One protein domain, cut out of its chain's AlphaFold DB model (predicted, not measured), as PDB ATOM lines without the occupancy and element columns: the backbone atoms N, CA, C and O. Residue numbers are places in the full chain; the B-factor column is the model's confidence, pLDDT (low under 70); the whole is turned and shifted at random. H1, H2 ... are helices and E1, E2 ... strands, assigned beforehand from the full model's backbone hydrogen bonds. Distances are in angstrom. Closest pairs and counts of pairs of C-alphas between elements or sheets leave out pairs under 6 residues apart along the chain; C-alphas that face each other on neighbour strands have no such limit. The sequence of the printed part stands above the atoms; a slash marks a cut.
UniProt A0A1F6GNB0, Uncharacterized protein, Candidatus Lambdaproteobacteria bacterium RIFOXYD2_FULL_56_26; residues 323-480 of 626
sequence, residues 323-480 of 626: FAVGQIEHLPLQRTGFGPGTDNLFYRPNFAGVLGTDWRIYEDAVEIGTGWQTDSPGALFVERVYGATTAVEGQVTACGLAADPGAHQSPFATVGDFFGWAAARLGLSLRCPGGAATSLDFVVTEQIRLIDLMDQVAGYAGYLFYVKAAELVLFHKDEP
ATOM      1  N   PHE A 323     -21.585   8.583  35.763       85.88
ATOM      2  CA  PHE A 323     -22.454   9.699  36.130       85.88
ATOM      3  C   PHE A 323     -22.658  10.596  34.920       85.88
ATOM      4  O   PHE A 323     -21.703  11.199  34.422       85.88
ATOM      5  N   ALA A 324     -23.894  10.664  34.436       90.12
ATOM      6  CA  ALA A 324     -24.300  11.587  33.390       90.12
ATOM      7  C   ALA A 324     -24.887  12.877  33.978       90.12
ATOM      8  O   ALA A 324     -25.628  12.835  34.960       90.12
ATOM      9  N   VAL A 325     -24.615  13.998  33.308       92.62
ATOM     10  CA  VAL A 325     -25.251  15.307  33.516       92.62
ATOM     11  C   VAL A 325     -25.644  15.856  32.150       92.62
ATOM     12  O   VAL A 325     -24.870  15.731  31.205       92.62
ATOM     13  N   GLY A 326     -26.816  16.476  32.033       92.81
ATOM     14  CA  GLY A 326     -27.313  17.049  30.783       92.81
ATOM     15  C   GLY A 326     -27.887  16.043  29.790       92.81
ATOM     16  O   GLY A 326     -28.256  14.922  30.135       92.81
ATOM     17  N   GLN A 327     -28.014  16.480  28.537       93.06
ATOM     18  CA  GLN A 327     -28.570  15.683  27.445       93.06
ATOM     19  C   GLN A 327     -27.480  14.822  26.802       93.06
ATOM     20  O   GLN A 327     -26.641  15.334  26.065       93.06
ATOM     21  N   ILE A 328     -27.526  13.508  27.010       92.81
ATOM     22  CA  ILE A 328     -26.517  12.587  26.487       92.81
ATOM     23  C   ILE A 328     -26.981  11.950  25.173       92.81
ATOM     24  O   ILE A 328     -28.020  11.294  25.126       92.81
ATOM     25  N   GLU A 329     -26.183  12.100  24.109       90.75
ATOM     26  CA  GLU A 329     -26.416  11.435  22.812       90.75
ATOM     27  C   GLU A 329     -26.131   9.928  22.870       90.75
ATOM     28  O   GLU A 329     -26.949   9.122  22.448       90.75
ATOM     29  N   HIS A 330     -24.974   9.545  23.411       91.00
ATOM     30  CA  HIS A 330     -24.582   8.151  23.603       91.00
ATOM     31  C   HIS A 330     -23.756   8.019  24.889       91.00
ATOM     32  O   HIS A 330     -22.712   8.665  25.056       91.00
ATOM     33  N   LEU A 331     -24.241   7.160  25.784       90.94
ATOM     34  CA  LEU A 331     -23.585   6.660  26.990       90.94
ATOM     35  C   LEU A 331     -23.411   5.141  26.837       90.94
ATOM     36  O   LEU A 331     -24.416   4.478  26.584       90.94
ATOM     37  N   PRO A 332     -22.207   4.558  26.972       88.62
ATOM     38  CA  PRO A 332     -22.053   3.107  26.920       88.62
ATOM     39  C   PRO A 332     -22.749   2.463  28.125       88.62
ATOM     40  O   PRO A 332     -22.514   2.868  29.264       88.62
ATOM     41  N   LEU A 333     -23.608   1.469  27.882       84.88
ATOM     42  CA  LEU A 333     -24.245   0.723  28.966       84.88
ATOM     43  C   LEU A 333     -23.321  -0.385  29.465       84.88
ATOM     44  O   LEU A 333     -22.754  -1.150  28.684       84.88
ATOM     45  N   GLN A 334     -23.214  -0.501  30.784       77.38
ATOM     46  CA  GLN A 334     -22.440  -1.553  31.422       77.38
ATOM     47  C   GLN A 334     -23.301  -2.809  31.619       77.38
ATOM     48  O   GLN A 334     -24.365  -2.744  32.236       77.38
ATOM     49  N   ARG A 335     -22.827  -3.954  31.112       75.62
ATOM     50  CA  ARG A 335     -23.429  -5.277  31.357       75.62
ATOM     51  C   ARG A 335     -23.355  -5.631  32.842       75.62
ATOM     52  O   ARG A 335     -22.372  -5.300  33.501       75.62
ATOM     53  N   THR A 336     -24.357  -6.341  33.356       66.12
ATOM     54  CA  THR A 336     -24.311  -6.883  34.726       66.12
ATOM     55  C   THR A 336     -23.367  -8.080  34.806       66.12
ATOM     56  O   THR A 336     -22.489  -8.090  35.662       66.12
ATOM     57  N   GLY A 337     -23.487  -9.030  33.868       54.91
ATOM     58  CA  GLY A 337     -22.495 -10.077  33.595       54.91
ATOM     59  C   GLY A 337     -22.630 -11.411  34.343       54.91
ATOM     60  O   GLY A 337     -21.648 -12.145  34.370       54.91
ATOM     61  N   PHE A 338     -23.780 -11.752  34.951       45.84
ATOM     62  CA  PHE A 338     -23.882 -12.930  35.839       45.84
ATOM     63  C   PHE A 338     -25.179 -13.771  35.734       45.84
ATOM     64  O   PHE A 338     -26.123 -13.549  36.491       45.84
ATOM     65  N   GLY A 339     -25.186 -14.824  34.902       43.81
ATOM     66  CA  GLY A 339     -26.201 -15.895  34.916       43.81
ATOM     67  C   GLY A 339     -26.660 -16.392  33.531       43.81
ATOM     68  O   GLY A 339     -26.404 -15.745  32.516       43.81
ATOM     69  N   PRO A 340     -27.361 -17.541  33.446       41.75
ATOM     70  CA  PRO A 340     -27.968 -17.987  32.192       41.75
ATOM     71  C   PRO A 340     -29.042 -16.982  31.745       41.75
ATOM     72  O   PRO A 340     -30.075 -16.846  32.395       41.75
ATOM     73  N   GLY A 341     -28.777 -16.274  30.641       54.06
ATOM     74  CA  GLY A 341     -29.625 -15.199  30.108       54.06
ATOM     75  C   GLY A 341     -29.101 -13.772  30.333       54.06
ATOM     76  O   GLY A 341     -29.667 -12.836  29.774       54.06
ATOM     77  N   THR A 342     -28.009 -13.559  31.081       56.97
ATOM     78  CA  THR A 342     -27.557 -12.192  31.429       56.97
ATOM     79  C   THR A 342     -26.741 -11.459  30.371       56.97
ATOM     80  O   THR A 342     -26.367 -10.309  30.595       56.97
ATOM     81  N   ASP A 343     -26.531 -12.043  29.191       64.12
ATOM     82  CA  ASP A 343     -26.018 -11.301  28.025       64.12
ATOM     83  C   ASP A 343     -26.957 -10.155  27.599       64.12
ATOM     84  O   ASP A 343     -26.571  -9.280  26.823       64.12
ATOM     85  N   ASN A 344     -28.175 -10.157  28.144       75.38
ATOM     86  CA  ASN A 344     -29.263  -9.226  27.895       75.38
ATOM     87  C   ASN A 344     -29.513  -8.227  29.043       75.38
ATOM     88  O   ASN A 344     -30.405  -7.393  28.903       75.38
ATOM     89  N   LEU A 345     -28.768  -8.286  30.159       77.75
ATOM     90  CA  LEU A 345     -29.025  -7.484  31.366       77.75
ATOM     91  C   LEU A 345     -27.910  -6.451  31.619       77.75
ATOM     92  O   LEU A 345     -26.727  -6.784  31.709       77.75
ATOM     93  N   PHE A 346     -28.290  -5.180  31.747       81.75
ATOM     94  CA  PHE A 346     -27.383  -4.032  31.861       81.75
ATOM     95  C   PHE A 346     -27.805  -3.120  33.020       81.75
ATOM     96  O   PHE A 346     -28.963  -3.126  33.431       81.75
ATOM     97  N   TYR A 347     -26.889  -2.307  33.546       80.44
ATOM     98  CA  TYR A 347     -27.244  -1.252  34.500       80.44
ATOM     99  C   TYR A 347     -28.101  -0.177  33.833       80.44
ATOM    100  O   TYR A 347     -27.767   0.309  32.749       80.44
ATOM    101  N   ARG A 348     -29.181   0.237  34.506       83.38
ATOM    102  CA  ARG A 348     -29.980   1.384  34.066       83.38
ATOM    103  C   ARG A 348     -29.142   2.661  34.252       83.38
ATOM    104  O   ARG A 348     -28.657   2.896  35.359       83.38
ATOM    105  N   PRO A 349     -28.977   3.504  33.218       85.19
ATOM    106  CA  PRO A 349     -28.307   4.793  33.371       85.19
ATOM    107  C   PRO A 349     -29.148   5.743  34.237       85.19
ATOM    108  O   PRO A 349     -30.366   5.573  34.361       85.19
ATOM    109  N   ASN A 350     -28.531   6.784  34.804       86.62
ATOM    110  CA  ASN A 350     -29.254   7.831  35.529       86.62
ATOM    111  C   ASN A 350     -29.988   8.772  34.554       86.62
ATOM    112  O   ASN A 350     -29.684   9.953  34.484       86.62
ATOM    113  N   PHE A 351     -30.947   8.260  33.777       90.25
ATOM    114  CA  PHE A 351     -31.779   9.058  32.870       90.25
ATOM    115  C   PHE A 351     -33.194   9.281  33.414       90.25
ATOM    116  O   PHE A 351     -33.742   8.452  34.157       90.25
ATOM    117  N   ALA A 352     -33.762  10.429  33.046       89.56
ATOM    118  CA  ALA A 352     -35.100  10.864  33.415       89.56
ATOM    119  C   ALA A 352     -36.166  10.156  32.568       89.56
ATOM    120  O   ALA A 352     -35.986   9.952  31.368       89.56
ATOM    121  N   GLY A 353     -37.297   9.822  33.188       88.38
ATOM    122  CA  GLY A 353     -38.483   9.343  32.476       88.38
ATOM    123  C   GLY A 353     -38.426   7.887  31.996       88.38
ATOM    124  O   GLY A 353     -37.732   7.023  32.554       88.38
ATOM    125  N   VAL A 354     -39.240   7.599  30.981       87.62
ATOM    126  CA  VAL A 354     -39.638   6.258  30.542       87.62
ATOM    127  C   VAL A 354     -38.809   5.792  29.343       87.62
ATOM    128  O   VAL A 354     -38.658   6.507  28.348       87.62
ATOM    129  N   LEU A 355     -38.308   4.555  29.425       88.56
ATOM    130  CA  LEU A 355     -37.575   3.895  28.342       88.56
ATOM    131  C   LEU A 355     -38.439   3.805  27.074       88.56
ATOM    132  O   LEU A 355     -39.619   3.473  27.132       88.56
ATOM    133  N   GLY A 356     -37.845   4.123  25.925       87.19
ATOM    134  CA  GLY A 356     -38.512   4.153  24.622       87.19
ATOM    135  C   GLY A 356     -39.279   5.450  24.339       87.19
ATOM    136  O   GLY A 356     -39.625   5.696  23.186       87.19
ATOM    137  N   THR A 357     -39.500   6.303  25.347       87.75
ATOM    138  CA  THR A 357     -40.140   7.621  25.182       87.75
ATOM    139  C   THR A 357     -39.137   8.749  25.412       87.75
ATOM    140  O   THR A 357     -38.761   9.431  24.457       87.75
ATOM    141  N   ASP A 358     -38.662   8.904  26.650       89.19
ATOM    142  CA  ASP A 358     -37.813  10.024  27.085       89.19
ATOM    143  C   ASP A 358     -36.315   9.732  26.904       89.19
ATOM    144  O   ASP A 358     -35.501  10.631  26.689       89.19
ATOM    145  N   TRP A 359     -35.950   8.451  26.966       91.44
ATOM    146  CA  TRP A 359     -34.591   7.950  26.782       91.44
ATOM    147  C   TRP A 359     -34.628   6.586  26.077       91.44
ATOM    148  O   TRP A 359     -35.636   5.874  26.125       91.44
ATOM    149  N   ARG A 360     -33.568   6.238  25.343       92.31
ATOM    150  CA  ARG A 360     -33.577   5.145  24.349       92.31
ATOM    151  C   ARG A 360     -32.298   4.321  24.399       92.31
ATOM    152  O   ARG A 360     -31.272   4.818  24.855       92.31
ATOM    153  N   ILE A 361     -32.358   3.086  23.899       91.50
ATOM    154  CA  ILE A 361     -31.226   2.151  23.838       91.50
ATOM    155  C   ILE A 361     -30.926   1.785  22.377       91.50
ATOM    156  O   ILE A 361     -31.833   1.540  21.576       91.50
ATOM    157  N   TYR A 362     -29.635   1.740  22.052       90.69
ATOM    158  CA  TYR A 362     -29.082   1.431  20.740       90.69
ATOM    159  C   TYR A 362     -28.096   0.267  20.847       90.69
ATOM    160  O   TYR A 362     -27.252   0.274  21.743       90.69
ATOM    161  N   GLU A 363     -28.143  -0.670  19.905       88.12
ATOM    162  CA  GLU A 363     -27.106  -1.688  19.672       88.12
ATOM    163  C   GLU A 363     -26.391  -1.296  18.369       88.12
ATOM    164  O   GLU A 363     -27.052  -1.107  17.348       88.12
ATOM    165  N   ASP A 364     -25.078  -1.041  18.418       86.19
ATOM    166  CA  ASP A 364     -24.277  -0.536  17.285       86.19
ATOM    167  C   ASP A 364     -24.936   0.632  16.524       86.19
ATOM    168  O   ASP A 364     -25.057   0.662  15.299       86.19
ATOM    169  N   ALA A 365     -25.386   1.631  17.287       86.12
ATOM    170  CA  ALA A 365     -26.087   2.823  16.801       86.12
ATOM    171  C   ALA A 365     -27.448   2.583  16.105       86.12
ATOM    172  O   ALA A 365     -28.032   3.528  15.571       86.12
ATOM    173  N   VAL A 366     -28.001   1.367  16.143       86.94
ATOM    174  CA  VAL A 366     -29.375   1.073  15.706       86.94
ATOM    175  C   VAL A 366     -30.311   1.111  16.911       86.94
ATOM    176  O   VAL A 366     -30.086   0.415  17.896       86.94
ATOM    177  N   GLU A 367     -31.367   1.924  16.847       85.38
ATOM    178  CA  GLU A 367     -32.371   2.026  17.915       85.38
ATOM    179  C   GLU A 367     -33.212   0.744  17.994       85.38
ATOM    180  O   GLU A 367     -33.863   0.370  17.016       85.38
ATOM    181  N   ILE A 368     -33.241   0.083  19.156       76.00
ATOM    182  CA  ILE A 368     -34.017  -1.152  19.364       76.00
ATOM    183  C   ILE A 368     -35.228  -0.841  20.250       76.00
ATOM    184  O   ILE A 368     -35.272  -1.175  21.431       76.00
ATOM    185  N   GLY A 369     -36.222  -0.162  19.671       65.88
ATOM    186  CA  GLY A 369     -37.304   0.491  20.423       65.88
ATOM    187  C   GLY A 369     -38.157  -0.418  21.322       65.88
ATOM    188  O   GLY A 369     -38.458  -0.034  22.446       65.88
ATOM    189  N   THR A 370     -38.541  -1.618  20.870       66.75
ATOM    190  CA  THR A 370     -39.437  -2.528  21.626       66.75
ATOM    191  C   THR A 370     -38.722  -3.717  22.266       66.75
ATOM    192  O   THR A 370     -39.378  -4.608  22.795       66.75
ATOM    193  N   GLY A 371     -37.393  -3.785  22.161       76.06
ATOM    194  CA  GLY A 371     -36.615  -4.944  22.600       76.06
ATOM    195  C   GLY A 371     -36.122  -4.873  24.041       76.06
ATOM    196  O   GLY A 371     -35.411  -5.782  24.441       76.06
ATOM    197  N   TRP A 372     -36.443  -3.821  24.799       85.81
ATOM    198  CA  TRP A 372     -35.883  -3.563  26.131       85.81
ATOM    199  C   TRP A 372     -36.958  -3.146  27.141       85.81
ATOM    200  O   TRP A 372     -37.863  -2.386  26.797       85.81
ATOM    201  N   GLN A 373     -36.823  -3.587  28.394       85.94
ATOM    202  CA  GLN A 373     -37.672  -3.190  29.522       85.94
ATOM    203  C   GLN A 373     -36.866  -2.764  30.753       85.94
ATOM    204  O   GLN A 373     -35.675  -3.037  30.888       85.94
ATOM    205  N   THR A 374     -37.581  -2.127  31.674       79.56
ATOM    206  CA  THR A 374     -37.216  -1.964  33.084       79.56
ATOM    207  C   THR A 374     -38.299  -2.630  33.922       79.56
ATOM    208  O   THR A 374     -39.475  -2.340  33.691       79.56
ATOM    209  N   ASP A 375     -37.933  -3.429  34.923       65.38
ATOM    210  CA  ASP A 375     -38.895  -4.169  35.762       65.38
ATOM    211  C   ASP A 375     -39.882  -3.255  36.513       65.38
ATOM    212  O   ASP A 375     -40.986  -3.662  36.874       65.38
ATOM    213  N   SER A 376     -39.485  -2.003  36.757       61.22
ATOM    214  CA  SER A 376     -40.306  -0.955  37.365       61.22
ATOM    215  C   SER A 376     -39.685   0.441  37.167       61.22
ATOM    216  O   SER A 376     -38.487   0.562  36.879       61.22
ATOM    217  N   PRO A 377     -40.452   1.532  37.360       51.91
ATOM    218  CA  PRO A 377     -39.879   2.858  37.578       51.91
ATOM    219  C   PRO A 377     -39.024   2.836  38.856       51.91
ATOM    220  O   PRO A 377     -39.559   2.642  39.944       51.91
ATOM    221  N   GLY A 378     -37.706   3.010  38.727       56.03
ATOM    222  CA  GLY A 378     -36.758   2.780  39.832       56.03
ATOM    223  C   GLY A 378     -35.906   1.517  39.707       56.03
ATOM    224  O   GLY A 378     -35.033   1.303  40.545       56.03
ATOM    225  N   ALA A 379     -36.105   0.691  38.674       70.00
ATOM    226  CA  ALA A 379     -35.252  -0.468  38.436       70.00
ATOM    227  C   ALA A 379     -33.777  -0.064  38.257       70.00
ATOM    228  O   ALA A 379     -33.447   0.818  37.464       70.00
ATOM    229  N   LEU A 380     -32.879  -0.765  38.952       72.56
ATOM    230  CA  LEU A 380     -31.423  -0.598  38.828       72.56
ATOM    231  C   LEU A 380     -30.867  -1.147  37.500       72.56
ATOM    232  O   LEU A 380     -29.705  -0.907  37.163       72.56
ATOM    233  N   PHE A 381     -31.691  -1.885  36.755       80.12
ATOM    234  CA  PHE A 381     -31.304  -2.652  35.579       80.12
ATOM    235  C   PHE A 381     -32.260  -2.426  34.405       80.12
ATOM    236  O   PHE A 381     -33.399  -1.985  34.578       80.12
ATOM    237  N   VAL A 382     -31.767  -2.744  33.212       84.25
ATOM    238  CA  VAL A 382     -32.526  -2.827  31.962       84.25
ATOM    239  C   VAL A 382     -32.256  -4.183  31.325       84.25
ATOM    240  O   VAL A 382     -31.110  -4.640  31.300       84.25
ATOM    241  N   GLU A 383     -33.300  -4.823  30.816       83.31
ATOM    242  CA  GLU A 383     -33.243  -6.176  30.261       83.31
ATOM    243  C   GLU A 383     -33.766  -6.195  28.821       83.31
ATOM    244  O   GLU A 383     -34.758  -5.530  28.512       83.31
ATOM    245  N   ARG A 384     -33.127  -6.969  27.936       80.88
ATOM    246  CA  ARG A 384     -33.636  -7.248  26.586       80.88
ATOM    247  C   ARG A 384     -34.758  -8.297  26.637       80.88
ATOM    248  O   ARG A 384     -34.521  -9.432  27.044       80.88
ATOM    249  N   VAL A 385     -35.959  -7.950  26.172       75.50
ATOM    250  CA  VAL A 385     -37.165  -8.802  26.236       75.50
ATOM    251  C   VAL A 385     -37.474  -9.465  24.897       75.50
ATOM    252  O   VAL A 385     -37.415  -8.823  23.853       75.50
ATOM    253  N   TYR A 386     -37.938 -10.717  24.971       53.78
ATOM    254  CA  TYR A 386     -38.490 -11.537  23.882       53.78
ATOM    255  C   TYR A 386     -37.552 -11.945  22.723       53.78
ATOM    256  O   TYR A 386     -36.886 -11.151  22.069       53.78
ATOM    257  N   GLY A 387     -37.633 -13.233  22.370       52.66
ATOM    258  CA  GLY A 387     -37.403 -13.741  21.008       52.66
ATOM    259  C   GLY A 387     -35.960 -13.960  20.542       52.66
ATOM    260  O   GLY A 387     -35.761 -14.750  19.622       52.66
ATOM    261  N   ALA A 388     -34.962 -13.325  21.156       50.25
ATOM    262  CA  ALA A 388     -33.564 -13.456  20.746       50.25
ATOM    263  C   ALA A 388     -32.827 -14.562  21.529       50.25
ATOM    264  O   ALA A 388     -32.446 -14.374  22.681       50.25
ATOM    265  N   THR A 389     -32.574 -15.703  20.879       50.84
ATOM    266  CA  THR A 389     -31.544 -16.676  21.309       50.84
ATOM    267  C   THR A 389     -30.121 -16.209  20.987       50.84
ATOM    268  O   THR A 389     -29.155 -16.845  21.403       50.84
ATOM    269  N   THR A 390     -29.983 -15.112  20.244       58.56
ATOM    270  CA  THR A 390     -28.728 -14.399  20.006       58.56
ATOM    271  C   THR A 390     -28.456 -13.447  21.163       58.56
ATOM    272  O   THR A 390     -29.287 -12.585  21.463       58.56
ATOM    273  N   ALA A 391     -27.284 -13.583  21.784       67.00
ATOM    274  CA  ALA A 391     -26.758 -12.583  22.702       67.00
ATOM    275  C   ALA A 391     -26.690 -11.204  22.022       67.00
ATOM    276  O   ALA A 391     -26.649 -11.099  20.798       67.00
ATOM    277  N   VAL A 392     -26.645 -10.137  22.819       74.31
ATOM    278  CA  VAL A 392     -26.232  -8.819  22.323       74.31
ATOM    279  C   VAL A 392     -24.792  -8.935  21.806       74.31
ATOM    280  O   VAL A 392     -23.882  -9.140  22.613       74.31
ATOM    281  N   GLU A 393     -24.581  -8.796  20.499       72.19
ATOM    282  CA  GLU A 393     -23.258  -8.907  19.857       72.19
ATOM    283  C   GLU A 393     -22.559  -7.540  19.746       72.19
ATOM    284  O   GLU A 393     -21.329  -7.473  19.733       72.19
ATOM    285  N   GLY A 394     -23.336  -6.450  19.726       75.94
ATOM    286  CA  GLY A 394     -22.844  -5.086  19.515       75.94
ATOM    287  C   GLY A 394     -22.510  -4.281  20.778       75.94
ATOM    288  O   GLY A 394     -22.745  -4.694  21.922       75.94
ATOM    289  N   GLN A 395     -22.002  -3.061  20.570       85.81
ATOM    290  CA  GLN A 395     -21.872  -2.060  21.627       85.81
ATOM    291  C   GLN A 395     -23.249  -1.470  21.954       85.81
ATOM    292  O   GLN A 395     -23.863  -0.783  21.134       85.81
ATOM    293  N   VAL A 396     -23.706  -1.671  23.193       88.69
ATOM    294  CA  VAL A 396     -24.943  -1.053  23.682       88.69
ATOM    295  C   VAL A 396     -24.662   0.345  24.211       88.69
ATOM    296  O   VAL A 396     -23.789   0.549  25.059       88.69
ATOM    297  N   THR A 397     -25.434   1.315  23.733       92.44
ATOM    298  CA  THR A 397     -25.428   2.685  24.249       92.44
ATOM    299  C   THR A 397     -26.843   3.152  24.553       92.44
ATOM    300  O   THR A 397     -27.800   2.657  23.963       92.44
ATOM    301  N   ALA A 398     -26.985   4.121  25.450       92.19
ATOM    302  CA  ALA A 398     -28.247   4.800  25.700       92.19
ATOM    303  C   ALA A 398     -28.136   6.308  25.445       92.19
ATOM    304  O   ALA A 398     -27.084   6.905  25.684       92.19
ATOM    305  N   CYS A 399     -29.235   6.912  24.993       93.00
ATOM    306  CA  CYS A 399     -29.414   8.360  24.888       93.00
ATOM    307  C   CYS A 399     -30.518   8.813  25.846       93.00
ATOM    308  O   CYS A 399     -31.445   8.044  26.105       93.00
ATOM    309  N   GLY A 400     -30.447  10.039  26.357       92.94
ATOM    310  CA  GLY A 400     -31.460  10.571  27.267       92.94
ATOM    311  C   GLY A 400     -31.011  11.817  28.018       92.94
ATOM    312  O   GLY A 400     -29.836  12.185  28.002       92.94
ATOM    313  N   LEU A 401     -31.961  12.460  28.693       93.12
ATOM    314  CA  LEU A 401     -31.670  13.520  29.652       93.12
ATOM    315  C   LEU A 401     -31.254  12.892  30.985       93.12
ATOM    316  O   LEU A 401     -31.964  12.033  31.510       93.12
ATOM    317  N   ALA A 402     -30.124  13.325  31.539       92.06
ATOM    318  CA  ALA A 402     -29.687  12.931  32.869       92.06
ATOM    319  C   ALA A 402     -30.731  13.268  33.940       92.06
ATOM    320  O   ALA A 402     -31.422  14.287  33.875       92.06
ATOM    321  N   ALA A 403     -30.799  12.402  34.943       89.75
ATOM    322  CA  ALA A 403     -31.575  12.556  36.153       89.75
ATOM    323  C   ALA A 403     -30.679  12.484  37.385       89.75
ATOM    324  O   ALA A 403     -29.614  11.857  37.373       89.75
ATOM    325  N   ASP A 404     -31.172  13.086  38.458       82.00
ATOM    326  CA  ASP A 404     -30.593  13.005  39.791       82.00
ATOM    327  C   ASP A 404     -30.397  11.520  40.206       82.00
ATOM    328  O   ASP A 404     -31.346  10.725  40.109       82.00
ATOM    329  N   PRO A 405     -29.180  11.091  40.600       73.75
ATOM    330  CA  PRO A 405     -28.911   9.735  41.077       73.75
ATOM    331  C   PRO A 405     -29.809   9.313  42.253       73.75
ATOM    332  O   PRO A 405     -29.577   9.669  43.404       73.75
ATOM    333  N   GLY A 406     -30.823   8.499  41.943       66.31
ATOM    334  CA  GLY A 406     -31.847   8.022  42.883       66.31
ATOM    335  C   GLY A 406     -33.239   8.634  42.665       66.31
ATOM    336  O   GLY A 406     -34.224   8.075  43.139       66.31
ATOM    337  N   ALA A 407     -33.355   9.718  41.891       71.62
ATOM    338  CA  ALA A 407     -34.613  10.410  41.601       71.62
ATOM    339  C   ALA A 407     -34.845  10.556  40.084       71.62
ATOM    340  O   ALA A 407     -34.742  11.632  39.498       71.62
ATOM    341  N   HIS A 408     -35.237   9.454  39.433       69.25
ATOM    342  CA  HIS A 408     -35.372   9.314  37.967       69.25
ATOM    343  C   HIS A 408     -36.480  10.146  37.280       69.25
ATOM    344  O   HIS A 408     -36.850   9.865  36.139       69.25
ATOM    345  N   GLN A 409     -37.041  11.141  37.965       76.12
ATOM    346  CA  GLN A 409     -38.004  12.103  37.419       76.12
ATOM    347  C   GLN A 409     -37.459  13.539  37.425       76.12
ATOM    348  O   GLN A 409     -37.961  14.377  36.681       76.12
ATOM    349  N   SER A 410     -36.429  13.823  38.229       79.75
ATOM    350  CA  SER A 410     -35.813  15.145  38.338       79.75
ATOM    351  C   SER A 410     -34.732  15.299  37.262       79.75
ATOM    352  O   SER A 410     -33.744  14.563  37.327       79.75
ATOM    353  N   PRO A 411     -34.880  16.204  36.274       82.00
ATOM    354  CA  PRO A 411     -33.846  16.446  35.273       82.00
ATOM    355  C   PRO A 411     -32.596  17.044  35.924       82.00
ATOM    356  O   PRO A 411     -32.685  17.808  36.882       82.00
ATOM    357  N   PHE A 412     -31.431  16.704  35.382       88.38
ATOM    358  CA  PHE A 412     -30.136  17.011  35.977       88.38
ATOM    359  C   PHE A 412     -29.220  17.637  34.926       88.38
ATOM    360  O   PHE A 412     -28.414  16.955  34.295       88.38
ATOM    361  N   ALA A 413     -29.426  18.926  34.646       91.62
ATOM    362  CA  ALA A 413     -28.963  19.564  33.410       91.62
ATOM    363  C   ALA A 413     -28.184  20.870  33.609       91.62
ATOM    364  O   ALA A 413     -27.631  21.403  32.646       91.62
ATOM    365  N   THR A 414     -28.138  21.410  34.824       94.25
ATOM    366  CA  THR A 414     -27.512  22.697  35.134       94.25
ATOM    367  C   THR A 414     -26.481  22.586  36.254       94.25
ATOM    368  O   THR A 414     -26.454  21.614  37.011       94.25
ATOM    369  N   VAL A 415     -25.639  23.614  36.391       95.06
ATOM    370  CA  VAL A 415     -24.747  23.769  37.553       95.06
ATOM    371  C   VAL A 415     -25.556  23.763  38.856       95.06
ATOM    372  O   VAL A 415     -25.109  23.175  39.833       95.06
ATOM    373  N   GLY A 416     -26.753  24.358  38.869       95.06
ATOM    374  CA  GLY A 416     -27.641  24.363  40.032       95.06
ATOM    375  C   GLY A 416     -28.106  22.969  40.439       95.06
ATOM    376  O   GLY A 416     -28.049  22.643  41.621       95.06
ATOM    377  N   ASP A 417     -28.486  22.133  39.471       94.00
ATOM    378  CA  ASP A 417     -28.883  20.745  39.737       94.00
ATOM    379  C   ASP A 417     -27.689  19.955  40.293       94.00
ATOM    380  O   ASP A 417     -27.789  19.329  41.349       94.00
ATOM    381  N   PHE A 418     -26.524  20.069  39.638       94.44
ATOM    382  CA  PHE A 418     -25.293  19.389  40.045       94.44
ATOM    383  C   PHE A 418     -24.842  19.768  41.462       94.44
ATOM    384  O   PHE A 418     -24.577  18.891  42.285       94.44
ATOM    385  N   PHE A 419     -24.818  21.063  41.782       94.75
ATOM    386  CA  PHE A 419     -24.488  21.538  43.126       94.75
ATOM    387  C   PHE A 419     -25.585  21.235  44.156       94.75
ATOM    388  O   PHE A 419     -25.276  21.121  45.340       94.75
ATOM    389  N   GLY A 420     -26.843  21.068  43.736       93.31
ATOM    390  CA  GLY A 420     -27.952  20.675  44.607       93.31
ATOM    391  C   GLY A 420     -27.809  19.233  45.085       93.31
ATOM    392  O   GLY A 420     -27.850  18.970  46.286       93.31
ATOM    393  N   TRP A 421     -27.546  18.317  44.151       91.56
ATOM    394  CA  TRP A 421     -27.207  16.923  44.448       91.56
ATOM    395  C   TRP A 421     -25.930  16.804  45.283       91.56
ATOM    396  O   TRP A 421     -25.911  16.083  46.282       91.56
ATOM    397  N   ALA A 422     -24.875  17.544  44.924       89.75
ATOM    398  CA  ALA A 422     -23.620  17.519  45.667       89.75
ATOM    399  C   ALA A 422     -23.803  18.016  47.112       89.75
ATOM    400  O   ALA A 422     -23.331  17.365  48.041       89.75
ATOM    401  N   ALA A 423     -24.549  19.110  47.321       87.81
ATOM    402  CA  ALA A 423     -24.908  19.584  48.657       87.81
ATOM    403  C   ALA A 423     -25.659  18.502  49.448       87.81
ATOM    404  O   ALA A 423     -25.249  18.171  50.560       87.81
ATOM    405  N   ALA A 424     -26.686  17.887  48.852       86.12
ATOM    406  CA  ALA A 424     -27.465  16.831  49.495       86.12
ATOM    407  C   ALA A 424     -26.602  15.619  49.899       86.12
ATOM    408  O   ALA A 424     -26.751  15.116  51.012       86.12
ATOM    409  N   ARG A 425     -25.648  15.192  49.054       81.94
ATOM    410  CA  ARG A 425     -24.684  14.120  49.390       81.94
ATOM    411  C   ARG A 425     -23.742  14.474  50.536       81.94
ATOM    412  O   ARG A 425     -23.338  13.583  51.276       81.94
ATOM    413  N   LEU A 426     -23.408  15.752  50.695       76.31
ATOM    414  CA  LEU A 426     -22.573  16.261  51.787       76.31
ATOM    415  C   LEU A 426     -23.387  16.588  53.060       76.31
ATOM    416  O   LEU A 426     -22.811  17.020  54.055       76.31
ATOM    417  N   GLY A 427     -24.713  16.399  53.050       80.94
ATOM    418  CA  GLY A 427     -25.599  16.769  54.162       80.94
ATOM    419  C   GLY A 427     -25.832  18.282  54.306       80.94
ATOM    420  O   GLY A 427     -26.223  18.745  55.375       80.94
ATOM    421  N   LEU A 428     -25.586  19.051  53.242       81.69
ATOM    422  CA  LEU A 428     -25.698  20.508  53.184       81.69
ATOM    423  C   LEU A 428     -26.933  20.945  52.379       81.69
ATOM    424  O   LEU A 428     -27.401  20.240  51.485       81.69
ATOM    425  N   SER A 429     -27.431  22.155  52.634       90.56
ATOM    426  CA  SER A 429     -28.390  22.820  51.745       90.56
ATOM    427  C   SER A 429     -27.659  23.631  50.669       90.56
ATOM    428  O   SER A 429     -26.660  24.289  50.952       90.56
ATOM    429  N   LEU A 430     -28.148  23.628  49.424       93.56
ATOM    430  CA  LEU A 430     -27.619  24.534  48.399       93.56
ATOM    431  C   LEU A 430     -28.208  25.936  48.569       93.56
ATOM    432  O   LEU A 430     -29.426  26.123  48.545       93.56
ATOM    433  N   ARG A 431     -27.335  26.942  48.596       91.19
ATOM    434  CA  ARG A 431     -27.699  28.348  48.442       91.19
ATOM    435  C   ARG A 431     -26.999  28.935  47.223       91.19
ATOM    436  O   ARG A 431     -25.778  29.045  47.207       91.19
ATOM    437  N   CYS A 432     -27.775  29.394  46.242       92.06
ATOM    438  CA  CYS A 432     -27.232  30.013  45.033       92.06
ATOM    439  C   CYS A 432     -27.773  31.436  44.793       92.06
ATOM    440  O   CYS A 432     -28.798  31.592  44.122       92.06
ATOM    441  N   PRO A 433     -27.128  32.496  45.317       80.56
ATOM    442  CA  PRO A 433     -27.511  33.872  45.017       80.56
ATOM    443  C   PRO A 433     -27.215  34.180  43.540       80.56
ATOM    444  O   PRO A 433     -26.080  34.012  43.100       80.56
ATOM    445  N   GLY A 434     -28.241  34.591  42.788       80.62
ATOM    446  CA  GLY A 434     -28.187  34.748  41.323       80.62
ATOM    447  C   GLY A 434     -28.741  33.548  40.540       80.62
ATOM    448  O   GLY A 434     -29.239  33.695  39.427       80.62
ATOM    449  N   GLY A 435     -28.769  32.365  41.162       88.06
ATOM    450  CA  GLY A 435     -29.112  31.106  40.499       88.06
ATOM    451  C   GLY A 435     -27.951  30.512  39.688       88.06
ATOM    452  O   GLY A 435     -26.912  31.136  39.476       88.06
ATOM    453  N   ALA A 436     -28.118  29.263  39.248       91.12
ATOM    454  CA  ALA A 436     -27.069  28.490  38.576       91.12
ATOM    455  C   ALA A 436     -27.580  27.770  37.317       91.12
ATOM    456  O   ALA A 436     -27.309  26.595  37.090       91.12
ATOM    457  N   ALA A 437     -28.323  28.497  36.478       91.75
ATOM    458  CA  ALA A 437     -28.970  27.975  35.269       91.75
ATOM    459  C   ALA A 437     -28.011  27.645  34.101       91.75
ATOM    460  O   ALA A 437     -28.465  27.306  33.008       91.75
ATOM    461  N   THR A 438     -26.692  27.751  34.297       91.94
ATOM    462  CA  THR A 438     -25.697  27.374  33.285       91.94
ATOM    463  C   THR A 438     -25.829  25.888  32.958       91.94
ATOM    464  O   THR A 438     -25.659  25.043  33.834       91.94
ATOM    465  N   SER A 439     -26.145  25.567  31.702       93.31
ATOM    466  CA  SER A 439     -26.341  24.186  31.254       93.31
ATOM    467  C   SER A 439     -25.031  23.401  31.224       93.31
ATOM    468  O   SER A 439     -24.017  23.906  30.729       93.31
ATOM    469  N   LEU A 440     -25.090  22.148  31.654       93.12
ATOM    470  CA  LEU A 440     -24.016  21.161  31.622       93.12
ATOM    471  C   LEU A 440     -24.427  19.983  30.727       93.12
ATOM    472  O   LEU A 440     -25.610  19.691  30.587       93.12
ATOM    473  N   ASP A 441     -23.448  19.336  30.101       93.38
ATOM    474  CA  ASP A 441     -23.605  18.096  29.328       93.38
ATOM    475  C   ASP A 441     -22.272  17.337  29.321       93.38
ATOM    476  O   ASP A 441     -21.343  17.673  28.584       93.38
ATOM    477  N   PHE A 442     -22.154  16.337  30.191       92.00
ATOM    478  CA  PHE A 442     -20.948  15.526  30.315       92.00
ATOM    479  C   PHE A 442     -21.235  14.171  30.958       92.00
ATOM    480  O   PHE A 442     -22.299  13.922  31.521       92.00
ATOM    481  N   VAL A 443     -20.251  13.279  30.863       89.88
ATOM    482  CA  VAL A 443     -20.235  12.004  31.578       89.88
ATOM    483  C   VAL A 443     -18.900  11.881  32.295       89.88
ATOM    484  O   VAL A 443     -17.857  12.163  31.704       89.88
ATOM    485  N   VAL A 444     -18.932  11.442  33.551       85.94
ATOM    486  CA  VAL A 444     -17.739  11.064  34.314       85.94
ATOM    487  C   VAL A 444     -17.699   9.543  34.426       85.94
ATOM    488  O   VAL A 444     -18.668   8.916  34.854       85.94
ATOM    489  N   THR A 445     -16.581   8.956  34.004       80.44
ATOM    490  CA  THR A 445     -16.326   7.503  33.993       80.44
ATOM    491  C   THR A 445     -15.139   7.099  34.872       80.44
ATOM    492  O   THR A 445     -14.787   5.927  34.921       80.44
ATOM    493  N   GLU A 446     -14.482   8.066  35.513       77.31
ATOM    494  CA  GLU A 446     -13.278   7.888  36.329       77.31
ATOM    495  C   GLU A 446     -13.580   8.257  37.782       77.31
ATOM    496  O   GLU A 446     -14.288   9.235  38.029       77.31
ATOM    497  N   GLN A 447     -13.044   7.496  38.741       74.44
ATOM    498  CA  GLN A 447     -13.197   7.853  40.149       74.44
ATOM    499  C   GLN A 447     -12.530   9.200  40.433       74.44
ATOM    500  O   GLN A 447     -11.359   9.413  40.119       74.44
ATOM    501  N   ILE A 448     -13.304  10.108  41.019       76.12
ATOM    502  CA  ILE A 448     -12.906  11.473  41.351       76.12
ATOM    503  C   ILE A 448     -13.614  11.879  42.645       76.12
ATOM    504  O   ILE A 448     -14.800  11.583  42.828       76.12
ATOM    505  N   ARG A 449     -12.900  12.565  43.545       79.19
ATOM    506  CA  ARG A 449     -13.497  13.112  44.770       79.19
ATOM    507  C   ARG A 449     -14.565  14.132  44.377       79.19
ATOM    508  O   ARG A 449     -14.357  14.932  43.462       79.19
ATOM    509  N   LEU A 450     -15.701  14.136  45.072       82.31
ATOM    510  CA  LEU A 450     -16.818  15.031  44.757       82.31
ATOM    511  C   LEU A 450     -16.384  16.504  44.775       82.31
ATOM    512  O   LEU A 450     -16.737  17.251  43.865       82.31
ATOM    513  N   ILE A 451     -15.544  16.889  45.739       79.50
ATOM    514  CA  ILE A 451     -15.006  18.249  45.864       79.50
ATOM    515  C   ILE A 451     -14.138  18.667  44.660       79.50
ATOM    516  O   ILE A 451     -14.298  19.776  44.151       79.50
ATOM    517  N   ASP A 452     -13.302  17.764  44.133       81.50
ATOM    518  CA  ASP A 452     -12.437  18.029  42.973       81.50
ATOM    519  C   ASP A 452     -13.264  18.172  41.687       81.50
ATOM    520  O   ASP A 452     -12.978  19.016  40.834       81.50
ATOM    521  N   LEU A 453     -14.320  17.361  41.544       88.31
ATOM    522  CA  LEU A 453     -15.265  17.491  40.436       88.31
ATOM    523  C   LEU A 453     -16.053  18.806  40.535       88.31
ATOM    524  O   LEU A 453     -16.252  19.474  39.521       88.31
ATOM    525  N   MET A 454     -16.469  19.200  41.743       91.06
ATOM    526  CA  MET A 454     -17.146  20.475  41.988       91.06
ATOM    527  C   MET A 454     -16.268  21.672  41.623       91.06
ATOM    528  O   MET A 454     -16.764  22.577  40.953       91.06
ATOM    529  N   ASP A 455     -14.982  21.673  41.987       85.50
ATOM    530  CA  ASP A 455     -14.050  22.738  41.591       85.50
ATOM    531  C   ASP A 455     -13.862  22.800  40.070       85.50
ATOM    532  O   ASP A 455     -14.007  23.868  39.472       85.50
ATOM    533  N   GLN A 456     -13.664  21.657  39.401       88.50
ATOM    534  CA  GLN A 456     -13.535  21.632  37.940       88.50
ATOM    535  C   GLN A 456     -14.803  22.145  37.230       88.50
ATOM    536  O   GLN A 456     -14.698  22.943  36.293       88.50
ATOM    537  N   VAL A 457     -15.997  21.737  37.681       92.88
ATOM    538  CA  VAL A 457     -17.285  22.185  37.116       92.88
ATOM    539  C   VAL A 457     -17.517  23.674  37.384       92.88
ATOM    540  O   VAL A 457     -17.855  24.411  36.456       92.88
ATOM    541  N   ALA A 458     -17.306  24.147  38.616       89.50
ATOM    542  CA  ALA A 458     -17.472  25.557  38.972       89.50
ATOM    543  C   ALA A 458     -16.459  26.449  38.237       89.50
ATOM    544  O   ALA A 458     -16.836  27.463  37.646       89.50
ATOM    545  N   GLY A 459     -15.190  26.039  38.190       85.81
ATOM    546  CA  GLY A 459     -14.124  26.716  37.461       85.81
ATOM    547  C   GLY A 459     -14.421  26.860  35.967       85.81
ATOM    548  O   GLY A 459     -14.266  27.958  35.427       85.81
ATOM    549  N   TYR A 460     -14.901  25.793  35.319       89.75
ATOM    550  CA  TYR A 460     -15.319  25.809  33.911       89.75
ATOM    551  C   TYR A 460     -16.565  26.671  33.667       89.75
ATOM    552  O   TYR A 460     -16.608  27.421  32.694       89.75
ATOM    553  N   ALA A 461     -17.571  26.579  34.539       90.56
ATOM    554  CA  ALA A 461     -18.851  27.262  34.364       90.56
ATOM    555  C   ALA A 461     -18.869  28.718  34.866       90.56
ATOM    556  O   ALA A 461     -19.901  29.375  34.760       90.56
ATOM    557  N   GLY A 462     -17.764  29.225  35.424       87.81
ATOM    558  CA  GLY A 462     -17.665  30.607  35.903       87.81
ATOM    559  C   GLY A 462     -18.228  30.849  37.308       87.81
ATOM    560  O   GLY A 462     -18.576  31.981  37.624       87.81
ATOM    561  N   TYR A 463     -18.284  29.830  38.170       88.06
ATOM    562  CA  TYR A 463     -18.770  29.918  39.557       88.06
ATOM    563  C   TYR A 463     -17.645  29.725  40.584       88.06
ATOM    564  O   TYR A 463     -16.645  29.063  40.314       88.06
ATOM    565  N   LEU A 464     -17.812  30.299  41.774       82.69
ATOM    566  CA  LEU A 464     -17.089  29.905  42.989       82.69
ATOM    567  C   LEU A 464     -18.088  29.292  43.969       82.69
ATOM    568  O   LEU A 464     -19.270  29.645  43.959       82.69
ATOM    569  N   PHE A 465     -17.605  28.416  44.845       82.50
ATOM    570  CA  PHE A 465     -18.384  27.925  45.972       82.50
ATOM    571  C   PHE A 465     -17.557  27.884  47.255       82.50
ATOM    572  O   PHE A 465     -16.329  27.886  47.217       82.50
ATOM    573  N   TYR A 466     -18.248  27.871  48.390       77.06
ATOM    574  CA  TYR A 466     -17.678  27.666  49.719       77.06
ATOM    575  C   TYR A 466     -18.752  27.117  50.664       77.06
ATOM    576  O   TYR A 466     -19.948  27.304  50.430       77.06
ATOM    577  N   VAL A 467     -18.344  26.453  51.744       74.69
ATOM    578  CA  VAL A 467     -19.270  25.996  52.794       74.69
ATOM    579  C   VAL A 467     -19.401  27.077  53.867       74.69
ATOM    580  O   VAL A 467     -18.422  27.719  54.249       74.69
ATOM    581  N   LYS A 468     -20.621  27.305  54.355       70.38
ATOM    582  CA  LYS A 468     -20.918  28.245  55.438       70.38
ATOM    583  C   LYS A 468     -21.995  27.673  56.353       70.38
ATOM    584  O   LYS A 468     -23.172  27.662  56.001       70.38
ATOM    585  N   ALA A 469     -21.594  27.261  57.556       76.31
ATOM    586  CA  ALA A 469     -22.438  26.463  58.446       76.31
ATOM    587  C   ALA A 469     -22.997  25.242  57.684       76.31
ATOM    588  O   ALA A 469     -22.216  24.496  57.105       76.31
ATOM    589  N   ALA A 470     -24.319  25.060  57.637       77.88
ATOM    590  CA  ALA A 470     -24.968  23.975  56.894       77.88
ATOM    591  C   ALA A 470     -25.299  24.317  55.419       77.88
ATOM    592  O   ALA A 470     -25.947  23.517  54.749       77.88
ATOM    593  N   GLU A 471     -24.894  25.489  54.909       80.38
ATOM    594  CA  GLU A 471     -25.126  25.899  53.514       80.38
ATOM    595  C   GLU A 471     -23.871  25.670  52.651       80.38
ATOM    596  O   GLU A 471     -22.793  26.183  52.956       80.38
ATOM    597  N   LEU A 472     -24.021  24.989  51.514       82.25
ATOM    598  CA  LEU A 472     -23.105  25.099  50.382       82.25
ATOM    599  C   LEU A 472     -23.492  26.354  49.591       82.25
ATOM    600  O   LEU A 472     -24.548  26.393  48.956       82.25
ATOM    601  N   VAL A 473     -22.661  27.394  49.635       81.50
ATOM    602  CA  VAL A 473     -22.911  28.648  48.919       81.50
ATOM    603  C   VAL A 473     -22.212  28.604  47.567       81.50
ATOM    604  O   VAL A 473     -20.988  28.588  47.512       81.50
ATOM    605  N   LEU A 474     -22.985  28.631  46.485       88.50
ATOM    606  CA  LEU A 474     -22.520  28.720  45.100       88.50
ATOM    607  C   LEU A 474     -22.859  30.109  44.548       88.50
ATOM    608  O   LEU A 474     -23.987  30.562  44.706       88.50
ATOM    609  N   PHE A 475     -21.938  30.789  43.869       86.25
ATOM    610  CA  PHE A 475     -22.244  32.069  43.224       86.25
ATOM    611  C   PHE A 475     -21.512  32.244  41.893       86.25
ATOM    612  O   PHE A 475     -20.382  31.784  41.718       86.25
ATOM    613  N   HIS A 476     -22.163  32.917  40.941       88.56
ATOM    614  CA  HIS A 476     -21.542  33.233  39.659       88.56
ATOM    615  C   HIS A 476     -20.471  34.307  39.864       88.56
ATOM    616  O   HIS A 476     -20.736  35.358  40.449       88.56
ATOM    617  N   LYS A 477     -19.252  34.066  39.373       82.31
ATOM    618  CA  LYS A 477     -18.098  34.945  39.611       82.31
ATOM    619  C   LYS A 477     -18.264  36.338  39.005       82.31
ATOM    620  O   LYS A 477     -17.592  37.266  39.452       82.31
ATOM    621  N   ASP A 478     -19.135  36.476  38.005       83.25
ATOM    622  CA  ASP A 478     -19.427  37.760  37.363       83.25
ATOM    623  C   ASP A 478     -20.688  38.454  37.927       83.25
ATOM    624  O   ASP A 478     -21.142  39.459  37.371       83.25
ATOM    625  N   GLU A 479     -21.237  37.970  39.050       84.06
ATOM    626  CA  GLU A 479     -22.340  38.601  39.787       84.06
ATOM    627  C   GLU A 479     -21.890  39.066  41.186       84.06
ATOM    628  O   GLU A 479     -21.316  38.284  41.947       84.06
ATOM    629  N   PRO A 480     -22.126  40.338  41.567       79.38
ATOM    630  CA  PRO A 480     -21.596  40.882  42.811       79.38
ATOM    631  C   PRO A 480     -22.395  40.382  44.022       79.38
ATOM    632  O   PRO A 480     -23.589  40.649  44.145       79.38
TER     633      PRO A 480
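Overview. This is residues 323 to 480 of the 626 residues of an uncharacterized protein of Candidatus Lambdaproteobacteria bacterium RIFOXYD2_FULL_56_26 (UniProt A0A1F6GNB0). The model is a rod of two lobes end to end, with the short strand pair E1 and E9 between them. One lobe holds a three-stranded sheet, E2 E6 E4, a separate two-stranded pair, E3 and E5, and long loops; in the other, H1 and H2 run side by side in opposite ways on one face of the sheet E8 E11 E10. The printed part has 158 residues, with two named helices and eleven named strands in the order E1 E2 E3 E4 E5 E6 E7 H1 E8 E9 H2 E10 E11; the class is mixed, helices and strands, but under half of the residues are in named elements. The sheet E2 E6 E4 is antiparallel and the sheet E8 E11 E10 mixed. The whole is only just compact, close to loose, with a radius of gyration of the C-alphas of 18.0 A and spans of 61 by 26 by 25 A.

Along the chain. E2, residues 327 to 332, begins with C-alpha 327 at (-28.570, 15.683, 27.445) and is 14.2 A long. Its sheet also holds E6, residues 396 to 401, 17.1 A, and E4, residues 360 to 363, 10.5 A. E3 is residues 345 to 347 and E5 residues 381 to 384. E1, residues 323 to 325, begins with C-alpha 323 at (-22.454, 9.699, 36.130), and E9 is residues 442 to 444. E7, residues 407 to 411, pairs with no named strand. H1, residues 415 to 425, measures 15.3 A and H2, residues 450 to 461, 16.2 A. E8 is residues 429 to 431. E10, residues 463 to 468, and E11, residues 471 to 476, measure 16.1 A each; E11 ends with C-alpha 476 at (-21.542, 33.233, 39.659).

Arrangement. In the first sheet E6 is the inner strand. It is antiparallel to E2, with N 331 and O 398 2.9 A apart, within hydrogen-bond range, and to E4, with N 362 and O 397 at 2.8 A. E3 and E5 are antiparallel neighbours, with N 382 and O 346 at 2.8 A; E3 and E6 are apart, and so are E4 and E5. E1 and E9 are antiparallel, with N 325 and O 442 at 2.9 A. The closest C-alphas of E2 and E9 are those of Ile 328 and Phe 442, 7.4 A apart; those of E1 and H1 are Val 325 and Phe 418, 7.7 A. E7 comes closest to E6 with Pro 411 and Leu 401, their C-alphas 6.7 A apart. In the other sheet E11 is the inner strand, parallel to E8, with N 472 and O 429 at 2.8 A. E10 and E11 form a hairpin, with N 473 and O 466 at 2.8 A. H1 and H2 are on the same face of this sheet, an arrangement of two layers, helices on one face of a sheet. H1, at a height over the sheet of 8.3 A, is over E8 and only just over E11, with 3 of its C-alphas falling on E11; it runs along the strands, at 15 degrees to E8 on the local plane. H2, at a height of 6.6 A, is over none of the strands; its local plane is only just supported, by 6 C-alphas of the sheet. The two helices touch at a shallow tilt of 13 degrees, opposite ways, with the closest C-alphas those of Ala 422 and Leu 450, 7.3 A apart. In both helices every O i to N i+4 pair is within hydrogen-bond range.

Size, cuts and confidence. The two C-alphas farthest apart are those of Thr 389 and Pro 480, 62.2 A. The printed part has no cut. The links E2 to E3, E3 to E4, E4 to E5 and E5 to E6 are long. The mean pLDDT of the printed part is 81.6; it is under 70 at residues 336 to 343, 369 to 370, 375 to 378, 386 to 391, 406 and 408.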